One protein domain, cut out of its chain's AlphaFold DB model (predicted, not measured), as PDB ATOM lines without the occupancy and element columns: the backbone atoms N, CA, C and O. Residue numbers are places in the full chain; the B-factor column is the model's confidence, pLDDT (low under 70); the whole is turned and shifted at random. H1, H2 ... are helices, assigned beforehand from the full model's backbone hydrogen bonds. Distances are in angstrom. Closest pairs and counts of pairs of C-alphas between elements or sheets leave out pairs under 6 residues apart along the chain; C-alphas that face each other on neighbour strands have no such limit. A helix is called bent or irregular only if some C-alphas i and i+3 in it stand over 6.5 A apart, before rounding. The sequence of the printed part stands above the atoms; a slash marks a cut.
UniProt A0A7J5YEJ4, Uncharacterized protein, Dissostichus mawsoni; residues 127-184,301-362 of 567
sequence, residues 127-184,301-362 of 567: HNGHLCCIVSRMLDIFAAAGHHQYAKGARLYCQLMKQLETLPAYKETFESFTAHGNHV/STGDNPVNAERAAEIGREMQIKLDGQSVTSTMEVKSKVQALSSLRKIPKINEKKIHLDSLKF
ATOM      1  N   HIS A 127     113.504 137.932 109.724       92.50
ATOM      2  CA  HIS A 127     114.470 138.559 108.822       92.50
ATOM      3  C   HIS A 127     113.873 139.735 108.038       92.50
ATOM      4  O   HIS A 127     114.512 140.777 107.870       92.50
ATOM      5  N   ASN A 128     112.635 139.585 107.569       92.69
ATOM      6  CA  ASN A 128     111.977 140.614 106.770       92.69
ATOM      7  C   ASN A 128     111.622 141.818 107.641       92.69
ATOM      8  O   ASN A 128     111.876 142.955 107.243       92.69
ATOM      9  N   GLY A 129     111.103 141.573 108.848       93.31
ATOM     10  CA  GLY A 129     110.859 142.615 109.839       93.31
ATOM     11  C   GLY A 129     112.137 143.359 110.236       93.31
ATOM     12  O   GLY A 129     112.125 144.587 110.303       93.31
ATOM     13  N   HIS A 130     113.255 142.649 110.427       93.06
ATOM     14  CA  HIS A 130     114.570 143.243 110.694       93.06
ATOM     15  C   HIS A 130     114.992 144.234 109.594       93.06
ATOM     16  O   HIS A 130     115.246 145.406 109.881       93.06
ATOM     17  N   LEU A 131     115.004 143.804 108.324       93.81
ATOM     18  CA  LEU A 131     115.388 144.676 107.206       93.81
ATOM     19  C   LEU A 131     114.401 145.833 107.012       93.81
ATOM     20  O   LEU A 131     114.814 146.971 106.783       93.81
ATOM     21  N   CYS A 132     113.101 145.558 107.127       93.94
ATOM     22  CA  CYS A 132     112.058 146.567 106.994       93.94
ATOM     23  C   CYS A 132     112.200 147.656 108.062       93.94
ATOM     24  O   CYS A 132     112.168 148.839 107.724       93.94
ATOM     25  N   CYS A 133     112.425 147.284 109.325       93.75
ATOM     26  CA  CYS A 133     112.624 148.225 110.427       93.75
ATOM     27  C   CYS A 133     113.843 149.132 110.191       93.75
ATOM     28  O   CYS A 133     113.752 150.352 110.365       93.75
ATOM     29  N   ILE A 134     114.957 148.567 109.705       91.31
ATOM     30  CA  ILE A 134     116.147 149.356 109.367       91.31
ATOM     31  C   ILE A 134     115.813 150.380 108.280       91.31
ATOM     32  O   ILE A 134     116.026 151.578 108.474       91.31
ATOM     33  N   VAL A 135     115.271 149.917 107.149       87.75
ATOM     34  CA  VAL A 135     115.057 150.746 105.953       87.75
ATOM     35  C   VAL A 135     113.985 151.814 106.161       87.75
ATOM     36  O   VAL A 135     114.152 152.932 105.683       87.75
ATOM     37  N   SER A 136     112.889 151.470 106.836       87.75
ATOM     38  CA  SER A 136     111.729 152.357 106.982       87.75
ATOM     39  C   SER A 136     111.788 153.266 108.206       87.75
ATOM     40  O   SER A 136     111.014 154.215 108.264       87.75
ATOM     41  N   ARG A 137     112.656 152.976 109.191       90.81
ATOM     42  CA  ARG A 137     112.671 153.717 110.461       90.81
ATOM     43  C   ARG A 137     114.071 154.112 110.935       90.81
ATOM     44  O   ARG A 137     114.327 155.290 111.175       90.81
ATOM     45  N   MET A 138     114.999 153.160 111.078       94.75
ATOM     46  CA  MET A 138     116.304 153.434 111.712       94.75
ATOM     47  C   MET A 138     117.214 154.325 110.861       94.75
ATOM     48  O   MET A 138     117.894 155.197 111.403       94.75
ATOM     49  N   LEU A 139     117.231 154.126 109.537       92.88
ATOM     50  CA  LEU A 139     118.059 154.926 108.626       92.88
ATOM     51  C   LEU A 139     117.742 156.423 108.705       92.88
ATOM     52  O   LEU A 139     118.662 157.246 108.639       92.88
ATOM     53  N   ASP A 140     116.465 156.758 108.869       92.25
ATOM     54  CA  ASP A 140     116.006 158.136 108.990       92.25
ATOM     55  C   ASP A 140     116.520 158.736 110.308       92.25
ATOM     56  O   ASP A 140     117.171 159.780 110.302       92.25
ATOM     57  N   ILE A 141     116.372 158.019 111.429       92.94
ATOM     58  CA  ILE A 141     116.878 158.455 112.742       92.94
ATOM     59  C   ILE A 141     118.404 158.644 112.722       92.94
ATOM     60  O   ILE A 141     118.906 159.666 113.195       92.94
ATOM     61  N   PHE A 142     119.159 157.705 112.142       91.56
ATOM     62  CA  PHE A 142     120.619 157.815 112.046       91.56
ATOM     63  C   PHE A 142     121.055 159.033 111.231       91.56
ATOM     64  O   PHE A 142     121.998 159.727 111.616       91.56
ATOM     65  N   ALA A 143     120.377 159.308 110.114       89.88
ATOM     66  CA  ALA A 143     120.674 160.478 109.297       89.88
ATOM     67  C   ALA A 143     120.349 161.778 110.044       89.88
ATOM     68  O   ALA A 143     121.204 162.664 110.121       89.88
ATOM     69  N   ALA A 144     119.163 161.847 110.650       91.44
ATOM     70  CA  ALA A 144     118.670 162.998 111.395       91.44
ATOM     71  C   ALA A 144     119.567 163.363 112.588       91.44
ATOM     72  O   ALA A 144     119.880 164.536 112.793       91.44
ATOM     73  N   ALA A 145     120.040 162.357 113.331       89.19
ATOM     74  CA  ALA A 145     120.938 162.521 114.473       89.19
ATOM     75  C   ALA A 145     122.391 162.870 114.079       89.19
ATOM     76  O   ALA A 145     123.210 163.191 114.939       89.19
ATOM     77  N   GLY A 146     122.740 162.828 112.787       87.44
ATOM     78  CA  GLY A 146     124.104 163.083 112.312       87.44
ATOM     79  C   GLY A 146     125.040 161.869 112.391       87.44
ATOM     80  O   GLY A 146     126.248 162.000 112.188       87.44
ATOM     81  N   HIS A 147     124.509 160.670 112.632       87.88
ATOM     82  CA  HIS A 147     125.245 159.405 112.642       87.88
ATOM     83  C   HIS A 147     125.438 158.855 111.217       87.88
ATOM     84  O   HIS A 147     125.071 157.728 110.888       87.88
ATOM     85  N   HIS A 148     126.046 159.665 110.346       84.44
ATOM     86  CA  HIS A 148     126.142 159.409 108.904       84.44
ATOM     87  C   HIS A 148     126.821 158.081 108.540       84.44
ATOM     88  O   HIS A 148     126.428 157.440 107.569       84.44
ATOM     89  N   GLN A 149     127.820 157.644 109.312       86.81
ATOM     90  CA  GLN A 149     128.493 156.367 109.054       86.81
ATOM     91  C   GLN A 149     127.590 155.170 109.362       86.81
ATOM     92  O   GLN A 149     127.542 154.230 108.573       86.81
ATOM     93  N   TYR A 150     126.812 155.237 110.447       89.06
ATOM     94  CA  TYR A 150     125.808 154.219 110.756       89.06
ATOM     95  C   TYR A 150     124.710 154.187 109.693       89.06
ATOM     96  O   TYR A 150     124.375 153.114 109.200       89.06
ATOM     97  N   ALA A 151     124.222 155.354 109.262       88.12
ATOM     98  CA  ALA A 151     123.245 155.464 108.181       88.12
ATOM     99  C   ALA A 151     123.748 154.813 106.876       88.12
ATOM    100  O   ALA A 151     123.055 153.993 106.278       88.12
ATOM    101  N   LYS A 152     124.976 155.124 106.450       88.06
ATOM    102  CA  LYS A 152     125.586 154.544 105.243       88.06
ATOM    103  C   LYS A 152     125.853 153.049 105.365       88.06
ATOM    104  O   LYS A 152     125.557 152.307 104.433       88.06
ATOM    105  N   GLY A 153     126.411 152.614 106.495       90.56
ATOM    106  CA  GLY A 153     126.730 151.212 106.747       90.56
ATOM    107  C   GLY A 153     125.474 150.345 106.766       90.56
ATOM    108  O   GLY A 153     125.411 149.349 106.052       90.56
ATOM    109  N   ALA A 154     124.443 150.770 107.500       91.62
ATOM    110  CA  ALA A 154     123.157 150.078 107.544       91.62
ATOM    111  C   ALA A 154     122.468 150.054 106.169       91.62
ATOM    112  O   ALA A 154     121.899 149.039 105.772       91.62
ATOM    113  N   ARG A 155     122.573 151.138 105.393       90.62
ATOM    114  CA  ARG A 155     122.039 151.192 104.029       90.62
ATOM    115  C   ARG A 155     122.752 150.219 103.089       90.62
ATOM    116  O   ARG A 155     122.082 149.480 102.372       90.62
ATOM    117  N   LEU A 156     124.086 150.192 103.114       91.44
ATOM    118  CA  LEU A 156     124.885 149.238 102.342       91.44
ATOM    119  C   LEU A 156     124.544 147.797 102.736       91.44
ATOM    120  O   LEU A 156     124.337 146.959 101.865       91.44
ATOM    121  N   TYR A 157     124.425 147.524 104.036       92.19
ATOM    122  CA  TYR A 157     123.992 146.229 104.552       92.19
ATOM    123  C   TYR A 157     122.644 145.798 103.954       92.19
ATOM    124  O   TYR A 157     122.559 144.716 103.376       92.19
ATOM    125  N   CYS A 158     121.617 146.654 103.992       91.56
ATOM    126  CA  CYS A 158     120.307 146.333 103.418       91.56
ATOM    127  C   CYS A 158     120.363 146.114 101.897       91.56
ATOM    128  O   CYS A 158     119.687 145.227 101.377       91.56
ATOM    129  N   GLN A 159     121.181 146.889 101.176       90.19
ATOM    130  CA  GLN A 159     121.390 146.699  99.737       90.19
ATOM    131  C   GLN A 159     122.046 145.348  99.431       90.19
ATOM    132  O   GLN A 159     121.582 144.638  98.541       90.19
ATOM    133  N   LEU A 160     123.081 144.973 100.186       90.25
ATOM    134  CA  LEU A 160     123.745 143.677 100.052       90.25
ATOM    135  C   LEU A 160     122.784 142.530 100.380       90.25
ATOM    136  O   LEU A 160     122.703 141.576  99.613       90.25
ATOM    137  N   MET A 161     121.994 142.652 101.450       90.38
ATOM    138  CA  MET A 161     120.980 141.654 101.804       90.38
ATOM    139  C   MET A 161     119.936 141.476 100.700       90.38
ATOM    140  O   MET A 161     119.580 140.348 100.368       90.38
ATOM    141  N   LYS A 162     119.510 142.566 100.050       87.50
ATOM    142  CA  LYS A 162     118.586 142.488  98.912       87.50
ATOM    143  C   LYS A 162     119.227 141.893  97.655       87.50
ATOM    144  O   LYS A 162     118.544 141.247  96.870       87.50
ATOM    145  N   GLN A 163     120.526 142.096  97.441       87.62
ATOM    146  CA  GLN A 163     121.255 141.458  96.340       87.62
ATOM    147  C   GLN A 163     121.452 139.956  96.571       87.62
ATOM    148  O   GLN A 163     121.401 139.189  95.615       87.62
ATOM    149  N   LEU A 164     121.636 139.515  97.821       87.25
ATOM    150  CA  LEU A 164     121.745 138.086  98.139       87.25
ATOM    151  C   LEU A 164     120.503 137.297  97.703       87.25
ATOM    152  O   LEU A 164     120.646 136.168  97.247       87.25
ATOM    153  N   GLU A 165     119.316 137.908  97.759       85.38
ATOM    154  CA  GLU A 165     118.062 137.319  97.265       85.38
ATOM    155  C   GLU A 165     118.111 136.970  95.767       85.38
ATOM    156  O   GLU A 165     117.479 136.010  95.331       85.38
ATOM    157  N   THR A 166     118.855 137.736  94.960       87.12
ATOM    158  CA  THR A 166     118.879 137.578  93.496       87.12
ATOM    159  C   THR A 166     120.066 136.768  92.983       87.12
ATOM    160  O   THR A 166     120.049 136.323  91.835       87.12
ATOM    161  N   LEU A 167     121.095 136.550  93.807       89.50
ATOM    162  CA  LEU A 167     122.320 135.852  93.419       89.50
ATOM    163  C   LEU A 167     122.190 134.329  93.618       89.50
ATOM    164  O   LEU A 167     122.154 133.867  94.760       89.50
ATOM    165  N   PRO A 168     122.233 133.508  92.546       89.62
ATOM    166  CA  PRO A 168     122.035 132.057  92.654       89.62
ATOM    167  C   PRO A 168     123.022 131.355  93.596       89.62
ATOM    168  O   PRO A 168     122.653 130.389  94.257       89.62
ATOM    169  N   ALA A 169     124.258 131.857  93.688       91.69
ATOM    170  CA  ALA A 169     125.308 131.296  94.540       91.69
ATOM    171  C   ALA A 169     124.999 131.384  96.047       91.69
ATOM    172  O   ALA A 169     125.584 130.636  96.823       91.69
ATOM    173  N   TYR A 170     124.092 132.275  96.458       88.19
ATOM    174  CA  TYR A 170     123.750 132.512  97.864       88.19
ATOM    175  C   TYR A 170     122.308 132.140  98.207       88.19
ATOM    176  O   TYR A 170     121.858 132.425  99.316       88.19
ATOM    177  N   LYS A 171     121.592 131.483  97.288       88.38
ATOM    178  CA  LYS A 171     120.182 131.120  97.464       88.38
ATOM    179  C   LYS A 171     119.943 130.328  98.753       88.38
ATOM    180  O   LYS A 171     119.072 130.699  99.529       88.38
ATOM    181  N   GLU A 172     120.753 129.305  99.018       89.12
ATOM    182  CA  GLU A 172     120.642 128.481 100.233       89.12
ATOM    183  C   GLU A 172     120.901 129.298 101.511       89.12
ATOM    184  O   GLU A 172     120.174 129.183 102.495       89.12
ATOM    185  N   THR A 173     121.895 130.191 101.492       88.25
ATOM    186  CA  THR A 173     122.181 131.096 102.616       88.25
ATOM    187  C   THR A 173     121.022 132.064 102.867       88.25
ATOM    188  O   THR A 173     120.636 132.288 104.012       88.25
ATOM    189  N   PHE A 174     120.439 132.624 101.808       89.81
ATOM    190  CA  PHE A 174     119.295 133.525 101.916       89.81
ATOM    191  C   PHE A 174     118.030 132.797 102.405       89.81
ATOM    192  O   PHE A 174     117.320 133.295 103.284       89.81
ATOM    193  N   GLU A 175     117.778 131.581 101.911       90.81
ATOM    194  CA  GLU A 175     116.726 130.686 102.412       90.81
ATOM    195  C   GLU A 175     116.943 130.355 103.896       90.81
ATOM    196  O   GLU A 175     116.007 130.401 104.690       90.81
ATOM    197  N   SER A 176     118.188 130.130 104.318       90.88
ATOM    198  CA  SER A 176     118.550 129.909 105.720       90.88
ATOM    199  C   SER A 176     118.194 131.100 106.624       90.88
ATOM    200  O   SER A 176     117.697 130.920 107.740       90.88
ATOM    201  N   PHE A 177     118.362 132.335 106.150       90.69
ATOM    202  CA  PHE A 177     117.974 133.522 106.918       90.69
ATOM    203  C   PHE A 177     116.464 133.724 106.995       90.69
ATOM    204  O   PHE A 177     115.963 134.085 108.061       90.69
ATOM    205  N   THR A 178     115.750 133.482 105.898       90.19
ATOM    206  CA  THR A 178     114.318 133.787 105.768       90.19
ATOM    207  C   THR A 178     113.412 132.664 106.268       90.19
ATOM    208  O   THR A 178     112.458 132.932 106.993       90.19
ATOM    209  N   ALA A 179     113.708 131.408 105.926       88.38
ATOM    210  CA  ALA A 179     112.898 130.249 106.304       88.38
ATOM    211  C   ALA A 179     113.272 129.687 107.682       88.38
ATOM    212  O   ALA A 179     112.407 129.182 108.399       88.38
ATOM    213  N   HIS A 180     114.552 129.767 108.058       86.75
ATOM    214  CA  HIS A 180     115.052 129.186 109.310       86.75
ATOM    215  C   HIS A 180     115.421 130.230 110.370       86.75
ATOM    216  O   HIS A 180     115.625 129.870 111.529       86.75
ATOM    217  N   GLY A 181     115.464 131.519 110.015       89.38
ATOM    218  CA  GLY A 181     115.776 132.585 110.965       89.38
ATOM    219  C   GLY A 181     117.247 132.611 111.390       89.38
ATOM    220  O   GLY A 181     117.578 133.193 112.417       89.38
ATOM    221  N   ASN A 182     118.153 132.013 110.611       89.56
ATOM    222  CA  ASN A 182     119.563 131.842 110.993       89.56
ATOM    223  C   ASN A 182     120.408 133.130 110.912       89.56
ATOM    224  O   ASN A 182     121.632 133.071 111.011       89.56
ATOM    225  N   HIS A 183     119.779 134.294 110.721       89.94
ATOM    226  CA  HIS A 183     120.453 135.591 110.843       89.94
ATOM    227  C   HIS A 183     120.655 136.005 112.313       89.94
ATOM    228  O   HIS A 183     121.470 136.884 112.583       89.94
ATOM    229  N   VAL A 184     119.956 135.354 113.254       91.62
ATOM    230  CA  VAL A 184     120.145 135.522 114.702       91.62
ATOM    231  C   VAL A 184     120.686 134.248 115.343       91.62
ATOM    232  O   VAL A 184     120.504 133.141 114.835       91.62
ATOM    233  N   SER A 301     111.407 178.119 121.699       73.56
ATOM    234  CA  SER A 301     111.750 178.444 120.313       73.56
ATOM    235  C   SER A 301     111.007 179.705 119.870       73.56
ATOM    236  O   SER A 301     109.833 179.838 120.175       73.56
ATOM    237  N   THR A 302     111.639 180.588 119.105       66.56
ATOM    238  CA  THR A 302     110.980 181.676 118.365       66.56
ATOM    239  C   THR A 302     110.882 181.296 116.885       66.56
ATOM    240  O   THR A 302     111.603 180.397 116.451       66.56
ATOM    241  N   GLY A 303     110.027 181.968 116.104       59.31
ATOM    242  CA  GLY A 303     109.808 181.650 114.680       59.31
ATOM    243  C   GLY A 303     111.078 181.642 113.814       59.31
ATOM    244  O   GLY A 303     111.151 180.894 112.846       59.31
ATOM    245  N   ASP A 304     112.109 182.391 114.214       62.09
ATOM    246  CA  ASP A 304     113.399 182.463 113.514       62.09
ATOM    247  C   ASP A 304     114.434 181.410 113.973       62.09
ATOM    248  O   ASP A 304     115.553 181.370 113.455       62.09
ATOM    249  N   ASN A 305     114.114 180.577 114.974       68.25
ATOM    250  CA  ASN A 305     115.080 179.636 115.545       68.25
ATOM    251  C   ASN A 305     115.170 178.341 114.723       68.25
ATOM    252  O   ASN A 305     114.147 177.770 114.355       68.25
ATOM    253  N   PRO A 306     116.379 177.793 114.522       75.69
ATOM    254  CA  PRO A 306     116.601 176.638 113.647       75.69
ATOM    255  C   PRO A 306     116.220 175.274 114.260       75.69
ATOM    256  O   PRO A 306     116.515 174.241 113.662       75.69
ATOM    257  N   VAL A 307     115.598 175.249 115.446       86.31
ATOM    258  CA  VAL A 307     115.203 174.011 116.142       86.31
ATOM    259  C   VAL A 307     114.101 173.308 115.372       86.31
ATOM    260  O   VAL A 307     113.095 173.930 115.034       86.31
ATOM    261  N   ASN A 308     114.281 172.012 115.144       90.75
ATOM    262  CA  ASN A 308     113.369 171.183 114.356       90.75
ATOM    263  C   ASN A 308     113.369 169.707 114.801       90.75
ATOM    264  O   ASN A 308     113.084 168.809 114.007       90.75
ATOM    265  N   ALA A 309     113.738 169.438 116.057       91.44
ATOM    266  CA  ALA A 309     113.879 168.079 116.578       91.44
ATOM    267  C   ALA A 309     112.586 167.263 116.621       91.44
ATOM    268  O   ALA A 309     112.651 166.037 116.620       91.44
ATOM    269  N   GLU A 310     111.433 167.920 116.604       93.31
ATOM    270  CA  GLU A 310     110.124 167.293 116.471       93.31
ATOM    271  C   GLU A 310     109.890 166.666 115.088       93.31
ATOM    272  O   GLU A 310     109.051 165.786 114.957       93.31
ATOM    273  N   ARG A 311     110.673 167.063 114.075       92.69
ATOM    274  CA  ARG A 311     110.586 166.572 112.688       92.69
ATOM    275  C   ARG A 311     111.728 165.620 112.325       92.69
ATOM    276  O   ARG A 311     112.092 165.491 111.156       92.69
ATOM    277  N   ALA A 312     112.349 164.985 113.321       93.19
ATOM    278  CA  ALA A 312     113.576 164.221 113.117       93.19
ATOM    279  C   ALA A 312     113.423 163.104 112.073       93.19
ATOM    280  O   ALA A 312     114.284 162.976 111.205       93.19
ATOM    281  N   ALA A 313     112.330 162.334 112.108       91.81
ATOM    282  CA  ALA A 313     112.094 161.272 111.131       91.81
ATOM    283  C   ALA A 313     111.958 161.817 109.696       91.81
ATOM    284  O   ALA A 313     112.591 161.296 108.780       91.81
ATOM    285  N   GLU A 314     111.207 162.906 109.502       93.12
ATOM    286  CA  GLU A 314     111.025 163.549 108.191       93.12
ATOM    287  C   GLU A 314     112.352 164.050 107.612       93.12
ATOM    288  O   GLU A 314     112.708 163.732 106.477       93.12
ATOM    289  N   ILE A 315     113.123 164.789 108.416       92.50
ATOM    290  CA  ILE A 315     114.430 165.329 108.019       92.50
ATOM    291  C   ILE A 315     115.383 164.186 107.666       92.50
ATOM    292  O   ILE A 315     116.076 164.227 106.647       92.50
ATOM    293  N   GLY A 316     115.394 163.137 108.487       92.25
ATOM    294  CA  GLY A 316     116.150 161.920 108.231       92.25
ATOM    295  C   GLY A 316     115.813 161.293 106.882       92.25
ATOM    296  O   GLY A 316     116.717 160.973 106.106       92.25
ATOM    297  N   ARG A 317     114.519 161.193 106.573       92.12
ATOM    298  CA  ARG A 317     114.016 160.642 105.314       92.12
ATOM    299  C   ARG A 317     114.449 161.465 104.107       92.12
ATOM    300  O   ARG A 317     114.942 160.906 103.127       92.12
ATOM    301  N   GLU A 318     114.328 162.788 104.179       92.06
ATOM    302  CA  GLU A 318     114.807 163.699 103.133       92.06
ATOM    303  C   GLU A 318     116.316 163.538 102.890       92.06
ATOM    304  O   GLU A 318     116.777 163.536 101.745       92.06
ATOM    305  N   MET A 319     117.101 163.354 103.956       89.62
ATOM    306  CA  MET A 319     118.538 163.092 103.852       89.62
ATOM    307  C   MET A 319     118.839 161.733 103.212       89.62
ATOM    308  O   MET A 319     119.785 161.633 102.431       89.62
ATOM    309  N   GLN A 320     118.045 160.697 103.499       87.69
ATOM    310  CA  GLN A 320     118.195 159.379 102.878       87.69
ATOM    311  C   GLN A 320     117.884 159.398 101.381       87.69
ATOM    312  O   GLN A 320     118.608 158.767 100.614       87.69
ATOM    313  N   ILE A 321     116.864 160.149 100.956       90.19
ATOM    314  CA  ILE A 321     116.505 160.289  99.536       90.19
ATOM    315  C   ILE A 321     117.658 160.918  98.742       90.19
ATOM    316  O   ILE A 321     117.969 160.482  97.638       90.19
ATOM    317  N   LYS A 322     118.372 161.894  99.317       88.00
ATOM    318  CA  LYS A 322     119.548 162.510  98.669       88.00
ATOM    319  C   LYS A 322     120.704 161.529  98.431       88.00
ATOM    320  O   LYS A 322     121.572 161.811  97.607       88.00
ATOM    321  N   LEU A 323     120.738 160.402  99.145       84.88
ATOM    322  CA  LEU A 323     121.730 159.340  98.955       84.88
ATOM    323  C   LEU A 323     121.327 158.327  97.875       84.88
ATOM    324  O   LEU A 323     122.122 157.444  97.540       84.88
ATOM    325  N   ASP A 324     120.116 158.415  97.328       88.00
ATOM    326  CA  ASP A 324     119.684 157.550  96.236       88.00
ATOM    327  C   ASP A 324     120.565 157.790  94.998       88.00
ATOM    328  O   ASP A 324     120.814 158.920  94.583       88.00
ATOM    329  N   GLY A 325     121.101 156.705  94.431       84.88
ATOM    330  CA  GLY A 325     122.019 156.760  93.288       84.88
ATOM    331  C   GLY A 325     123.435 157.266  93.601       84.88
ATOM    332  O   GLY A 325     124.270 157.294  92.700       84.88
ATOM    333  N   GLN A 326     123.738 157.630  94.850       85.88
ATOM    334  CA  GLN A 326     125.068 158.085  95.258       85.88
ATOM    335  C   GLN A 326     125.957 156.923  95.722       85.88
ATOM    336  O   GLN A 326     125.483 155.903  96.226       85.88
ATOM    337  N   SER A 327     127.279 157.092  95.602       83.06
ATOM    338  CA  SER A 327     128.248 156.156  96.194       83.06
ATOM    339  C   SER A 327     128.182 156.185  97.724       83.06
ATOM    340  O   SER A 327     128.040 157.253  98.321       83.06
ATOM    341  N   VAL A 328     128.408 155.047  98.389       79.44
ATOM    342  CA  VAL A 328     128.528 154.973  99.862       79.44
ATOM    343  C   VAL A 328     129.655 155.869 100.405       79.44
ATOM    344  O   VAL A 328     129.588 156.385 101.525       79.44
ATOM    345  N   THR A 329     130.676 156.124  99.584       81.19
ATOM    346  CA  THR A 329     131.797 157.012  99.915       81.19
ATOM    347  C   THR A 329     131.466 158.501  99.775       81.19
ATOM    348  O   THR A 329     132.243 159.325 100.247       81.19
ATOM    349  N   SER A 330     130.320 158.867  99.185       78.56
ATOM    350  CA  SER A 330     129.909 160.269  99.008       78.56
ATOM    351  C   SER A 330     129.751 160.997 100.345       78.56
ATOM    352  O   SER A 330     129.286 160.426 101.329       78.56
ATOM    353  N   THR A 331     130.155 162.262 100.431       71.88
ATOM    354  CA  THR A 331     130.064 163.036 101.680       71.88
ATOM    355  C   THR A 331     128.609 163.401 101.988       71.88
ATOM    356  O   THR A 331     127.880 163.829 101.100       71.88
ATOM    357  N   MET A 332     128.189 163.267 103.251       67.56
ATOM    358  CA  MET A 332     126.889 163.775 103.710       67.56
ATOM    359  C   MET A 332     127.039 165.192 104.260       67.56
ATOM    360  O   MET A 332     127.977 165.476 105.008       67.56
ATOM    361  N   GLU A 333     126.107 166.080 103.920       66.06
ATOM    362  CA  GLU A 333     126.093 167.443 104.448       66.06
ATOM    363  C   GLU A 333     125.713 167.456 105.937       66.06
ATOM    364  O   GLU A 333     124.567 167.225 106.315       66.06
ATOM    365  N   VAL A 334     126.678 167.801 106.794       63.09
ATOM    366  CA  VAL A 334     126.497 167.873 108.258       63.09
ATOM    367  C   VAL A 334     125.539 169.002 108.673       63.09
ATOM    368  O   VAL A 334     124.957 168.963 109.754       63.09
ATOM    369  N   LYS A 335     125.349 170.016 107.817       63.75
ATOM    370  CA  LYS A 335     124.480 171.176 108.091       63.75
ATOM    371  C   LYS A 335     122.987 170.839 108.098       63.75
ATOM    372  O   LYS A 335     122.225 171.600 108.682       63.75
ATOM    373  N   SER A 336     122.577 169.738 107.468       69.19
ATOM    374  CA  SER A 336     121.165 169.341 107.367       69.19
ATOM    375  C   SER A 336     120.667 168.501 108.544       69.19
ATOM    376  O   SER A 336     119.503 168.116 108.543       69.19
ATOM    377  N   LYS A 337     121.519 168.196 109.533       82.50
ATOM    378  CA  LYS A 337     121.103 167.422 110.707       82.50
ATOM    379  C   LYS A 337     120.099 168.193 111.565       82.50
ATOM    380  O   LYS A 337     120.066 169.427 111.558       82.50
ATOM    381  N   VAL A 338     119.344 167.446 112.360       88.69
ATOM    382  CA  VAL A 338     118.394 167.994 113.327       88.69
ATOM    383  C   VAL A 338     119.092 168.910 114.330       88.69
ATOM    384  O   VAL A 338     120.180 168.604 114.827       88.69
ATOM    385  N   GLN A 339     118.429 170.012 114.671       87.94
ATOM    386  CA  GLN A 339     118.832 170.901 115.754       87.94
ATOM    387  C   GLN A 339     117.891 170.730 116.947       87.94
ATOM    388  O   GLN A 339     116.672 170.881 116.832       87.94
ATOM    389  N   ALA A 340     118.474 170.366 118.089       87.44
ATOM    390  CA  ALA A 340     117.770 170.164 119.350       87.44
ATOM    391  C   ALA A 340     117.549 171.485 120.104       87.44
ATOM    392  O   ALA A 340     118.096 172.518 119.733       87.44
ATOM    393  N   LEU A 341     116.778 171.442 121.195       80.69
ATOM    394  CA  LEU A 341     116.517 172.607 122.051       80.69
ATOM    395  C   LEU A 341     117.794 173.228 122.640       80.69
ATOM    396  O   LEU A 341     117.812 174.431 122.882       80.69
ATOM    397  N   SER A 342     118.870 172.452 122.792       79.19
ATOM    398  CA  SER A 342     120.202 172.952 123.165       79.19
ATOM    399  C   SER A 342     120.722 174.026 122.200       79.19
ATOM    400  O   SER A 342     121.443 174.936 122.598       79.19
ATOM    401  N   SER A 343     120.297 174.028 120.928       77.06
ATOM    402  CA  SER A 343     120.680 175.082 119.979       77.06
ATOM    403  C   SER A 343     120.006 176.432 120.257       77.06
ATOM    404  O   SER A 343     120.409 177.436 119.668       77.06
ATOM    405  N   LEU A 344     118.976 176.477 121.115       65.88
ATOM    406  CA  LEU A 344     118.330 177.722 121.552       65.88
ATOM    407  C   LEU A 344     119.170 178.512 122.533       65.88
ATOM    408  O   LEU A 344     118.937 179.716 122.683       65.88
ATOM    409  N   ARG A 345     120.109 177.863 123.227       61.88
ATOM    410  CA  ARG A 345     120.982 178.575 124.145       61.88
ATOM    411  C   ARG A 345     121.796 179.547 123.287       61.88
ATOM    412  O   ARG A 345     122.639 179.153 122.479       61.88
ATOM    413  N   LYS A 346     121.454 180.843 123.364       48.72
ATOM    414  CA  LYS A 346     122.160 181.888 122.621       48.72
ATOM    415  C   LYS A 346     123.607 181.820 123.056       48.72
ATOM    416  O   LYS A 346     123.937 182.147 124.186       48.72
ATOM    417  N   ILE A 347     124.435 181.400 122.122       45.00
ATOM    418  CA  ILE A 347     125.875 181.408 122.220       45.00
ATOM    419  C   ILE A 347     126.325 182.881 122.249       45.00
ATOM    420  O   ILE A 347     126.239 183.526 121.194       45.00
ATOM    421  N   PRO A 348     126.757 183.479 123.378       34.44
ATOM    422  CA  PRO A 348     127.336 184.811 123.345       34.44
ATOM    423  C   PRO A 348     128.538 184.792 122.401       34.44
ATOM    424  O   PRO A 348     129.411 183.926 122.471       34.44
ATOM    425  N   LYS A 349     128.555 185.743 121.466       32.94
ATOM    426  CA  LYS A 349     129.743 186.032 120.668       32.94
ATOM    427  C   LYS A 349     130.566 187.049 121.441       32.94
ATOM    428  O   LYS A 349     130.182 188.213 121.499       32.94
ATOM    429  N   ILE A 350     131.680 186.614 122.014       29.50
ATOM    430  CA  ILE A 350     132.719 187.506 122.538       29.50
ATOM    431  C   ILE A 350     133.896 187.377 121.569       29.50
ATOM    432  O   ILE A 350     134.354 186.268 121.304       29.50
ATOM    433  N   ASN A 351     134.335 188.491 120.979       33.19
ATOM    434  CA  ASN A 351     135.449 188.545 120.020       33.19
ATOM    435  C   ASN A 351     135.315 187.568 118.831       33.19
ATOM    436  O   ASN A 351     136.210 186.772 118.566       33.19
ATOM    437  N   GLU A 352     134.173 187.592 118.132       33.41
ATOM    438  CA  GLU A 352     133.882 186.782 116.926       33.41
ATOM    439  C   GLU A 352     133.868 185.247 117.107       33.41
ATOM    440  O   GLU A 352     133.437 184.525 116.202       33.41
ATOM    441  N   LYS A 353     134.215 184.726 118.290       30.45
ATOM    442  CA  LYS A 353     134.084 183.307 118.639       30.45
ATOM    443  C   LYS A 353     132.702 182.999 119.216       30.45
ATOM    444  O   LYS A 353     132.155 183.738 120.029       30.45
ATOM    445  N   LYS A 354     132.127 181.879 118.772       33.62
ATOM    446  CA  LYS A 354     130.867 181.315 119.276       33.62
ATOM    447  C   LYS A 354     131.136 180.564 120.594       33.62
ATOM    448  O   LYS A 354     131.756 179.510 120.546       33.62
ATOM    449  N   ILE A 355     130.656 181.067 121.733       35.72
ATOM    450  CA  ILE A 355     130.715 180.407 123.052       35.72
ATOM    451  C   ILE A 355     129.378 179.719 123.387       35.72
ATOM    452  O   ILE A 355     128.372 180.400 123.545       35.72
ATOM    453  N   HIS A 356     129.328 178.386 123.476       34.88
ATOM    454  CA  HIS A 356     128.103 177.655 123.850       34.88
ATOM    455  C   HIS A 356     127.706 177.922 125.308       34.88
ATOM    456  O   HIS A 356     128.510 177.702 126.206       34.88
ATOM    457  N   LEU A 357     126.464 178.351 125.551       34.03
ATOM    458  CA  LEU A 357     125.926 178.548 126.901       34.03
ATOM    459  C   LEU A 357     125.068 177.351 127.319       34.03
ATOM    460  O   LEU A 357     123.916 177.534 127.679       34.03
ATOM    461  N   ASP A 358     125.639 176.144 127.291       29.42
ATOM    462  CA  ASP A 358     125.005 174.919 127.774       29.42
ATOM    463  C   ASP A 358     125.818 174.275 128.890       29.42
ATOM    464  O   ASP A 358     127.013 174.048 128.716       29.42
ATOM    465  N   SER A 359     125.149 173.935 129.999       35.38
ATOM    466  CA  SER A 359     125.652 173.056 131.059       35.38
ATOM    467  C   SER A 359     126.616 171.999 130.503       35.38
ATOM    468  O   SER A 359     126.220 171.151 129.706       35.38
ATOM    469  N   LEU A 360     127.870 172.062 130.967       35.97
ATOM    470  CA  LEU A 360     128.930 171.072 130.764       35.97
ATOM    471  C   LEU A 360     129.375 170.828 129.308       35.97
ATOM    472  O   LEU A 360     129.442 169.689 128.854       35.97
ATOM    473  N   LYS A 361     129.839 171.871 128.611       34.69
ATOM    474  CA  LYS A 361     130.980 171.720 127.689       34.69
ATOM    475  C   LYS A 361     132.016 172.798 127.975       34.69
ATOM    476  O   LYS A 361     131.788 173.968 127.695       34.69
ATOM    477  N   PHE A 362     133.155 172.383 128.526       36.38
ATOM    478  CA  PHE A 362     134.362 173.202 128.562       36.38
ATOM    479  C   PHE A 362     134.653 173.700 127.142       36.38
ATOM    480  O   PHE A 362     134.829 172.898 126.222       36.38
TER     481      PHE A 362
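What this domain is: This is residues 127 to 184 and 301 to 362 of the 567 residues of an uncharacterized protein of Dissostichus mawsoni (UniProt A0A7J5YEJ4). A long helical hairpin, H1 and H2, has H3 across its open end and H4 crossing H1 near the closed end; past H4, little H5 and a tail, residues 345 to 362, extend the length. There are 120 printed residues with five named helices, H1 to H5 in order, and no named strand: all helix. The whole is loose, with a radius of gyration of the C-alphas of 19.6 A and spans of 64 by 29 by 25 A.

How they stand to each other: H1, residues 127 to 144, forms a hairpin with H2, residues 148 to 164: they touch at Phe 142 and Ala 151, closest C-alphas 5.2 A apart, with a shallow tilt of 25 degrees, opposite ways. H3, residues 168 to 179, only just touches H2, only at the corner, with 3 pairs of C-alphas within 8 A, the closest Leu 164 and Tyr 170, 5.9 A. H3 and H1 only just touch, only at their ends, with 3 such pairs, the closest His 127 and Thr 178, 5.7 A. Residues 137 to 144 of H1 touch H4, residues 309 to 321; the closest C-alphas, of Asp 140 and Gly 316, are 3.9 A apart. H5, residues 341 to 344, is close but not clearly touching H4, with C-alphas 309 and 341 closest at 7.6 A. Every O i to N i+4 pair is within hydrogen-bond range in H2, against 12 of 14 in H1, 6 of 8 in H3 and 7 of 9 in H4; H5 is too short for one.

Where its parts are: H1 begins at C-alpha 127 (114.470, 138.559, 108.822) and spans 24.9 A, H2 24.3 A, H3 16.5 A and H4 18.9 A; H5 spans 5.4 A and ends at C-alpha 344 (118.330, 177.722, 121.552). H1, H3 and H4 are irregular: C-alphas 136 and 139 are 7.0 A apart, 169 and 172 7.9 A, 310 and 313 8.3 A.

The domain as a whole: The farthest C-alphas, of Glu 172 and Asn 351, are 64.9 A apart. Residues 185 to 300 are not printed, a gap of 44.1 A between C-alphas 184 and 301. The link H4 to H5 is long. The pLDDT is under 70 at residues 302 to 305, 332 to 336 and 344 to 362.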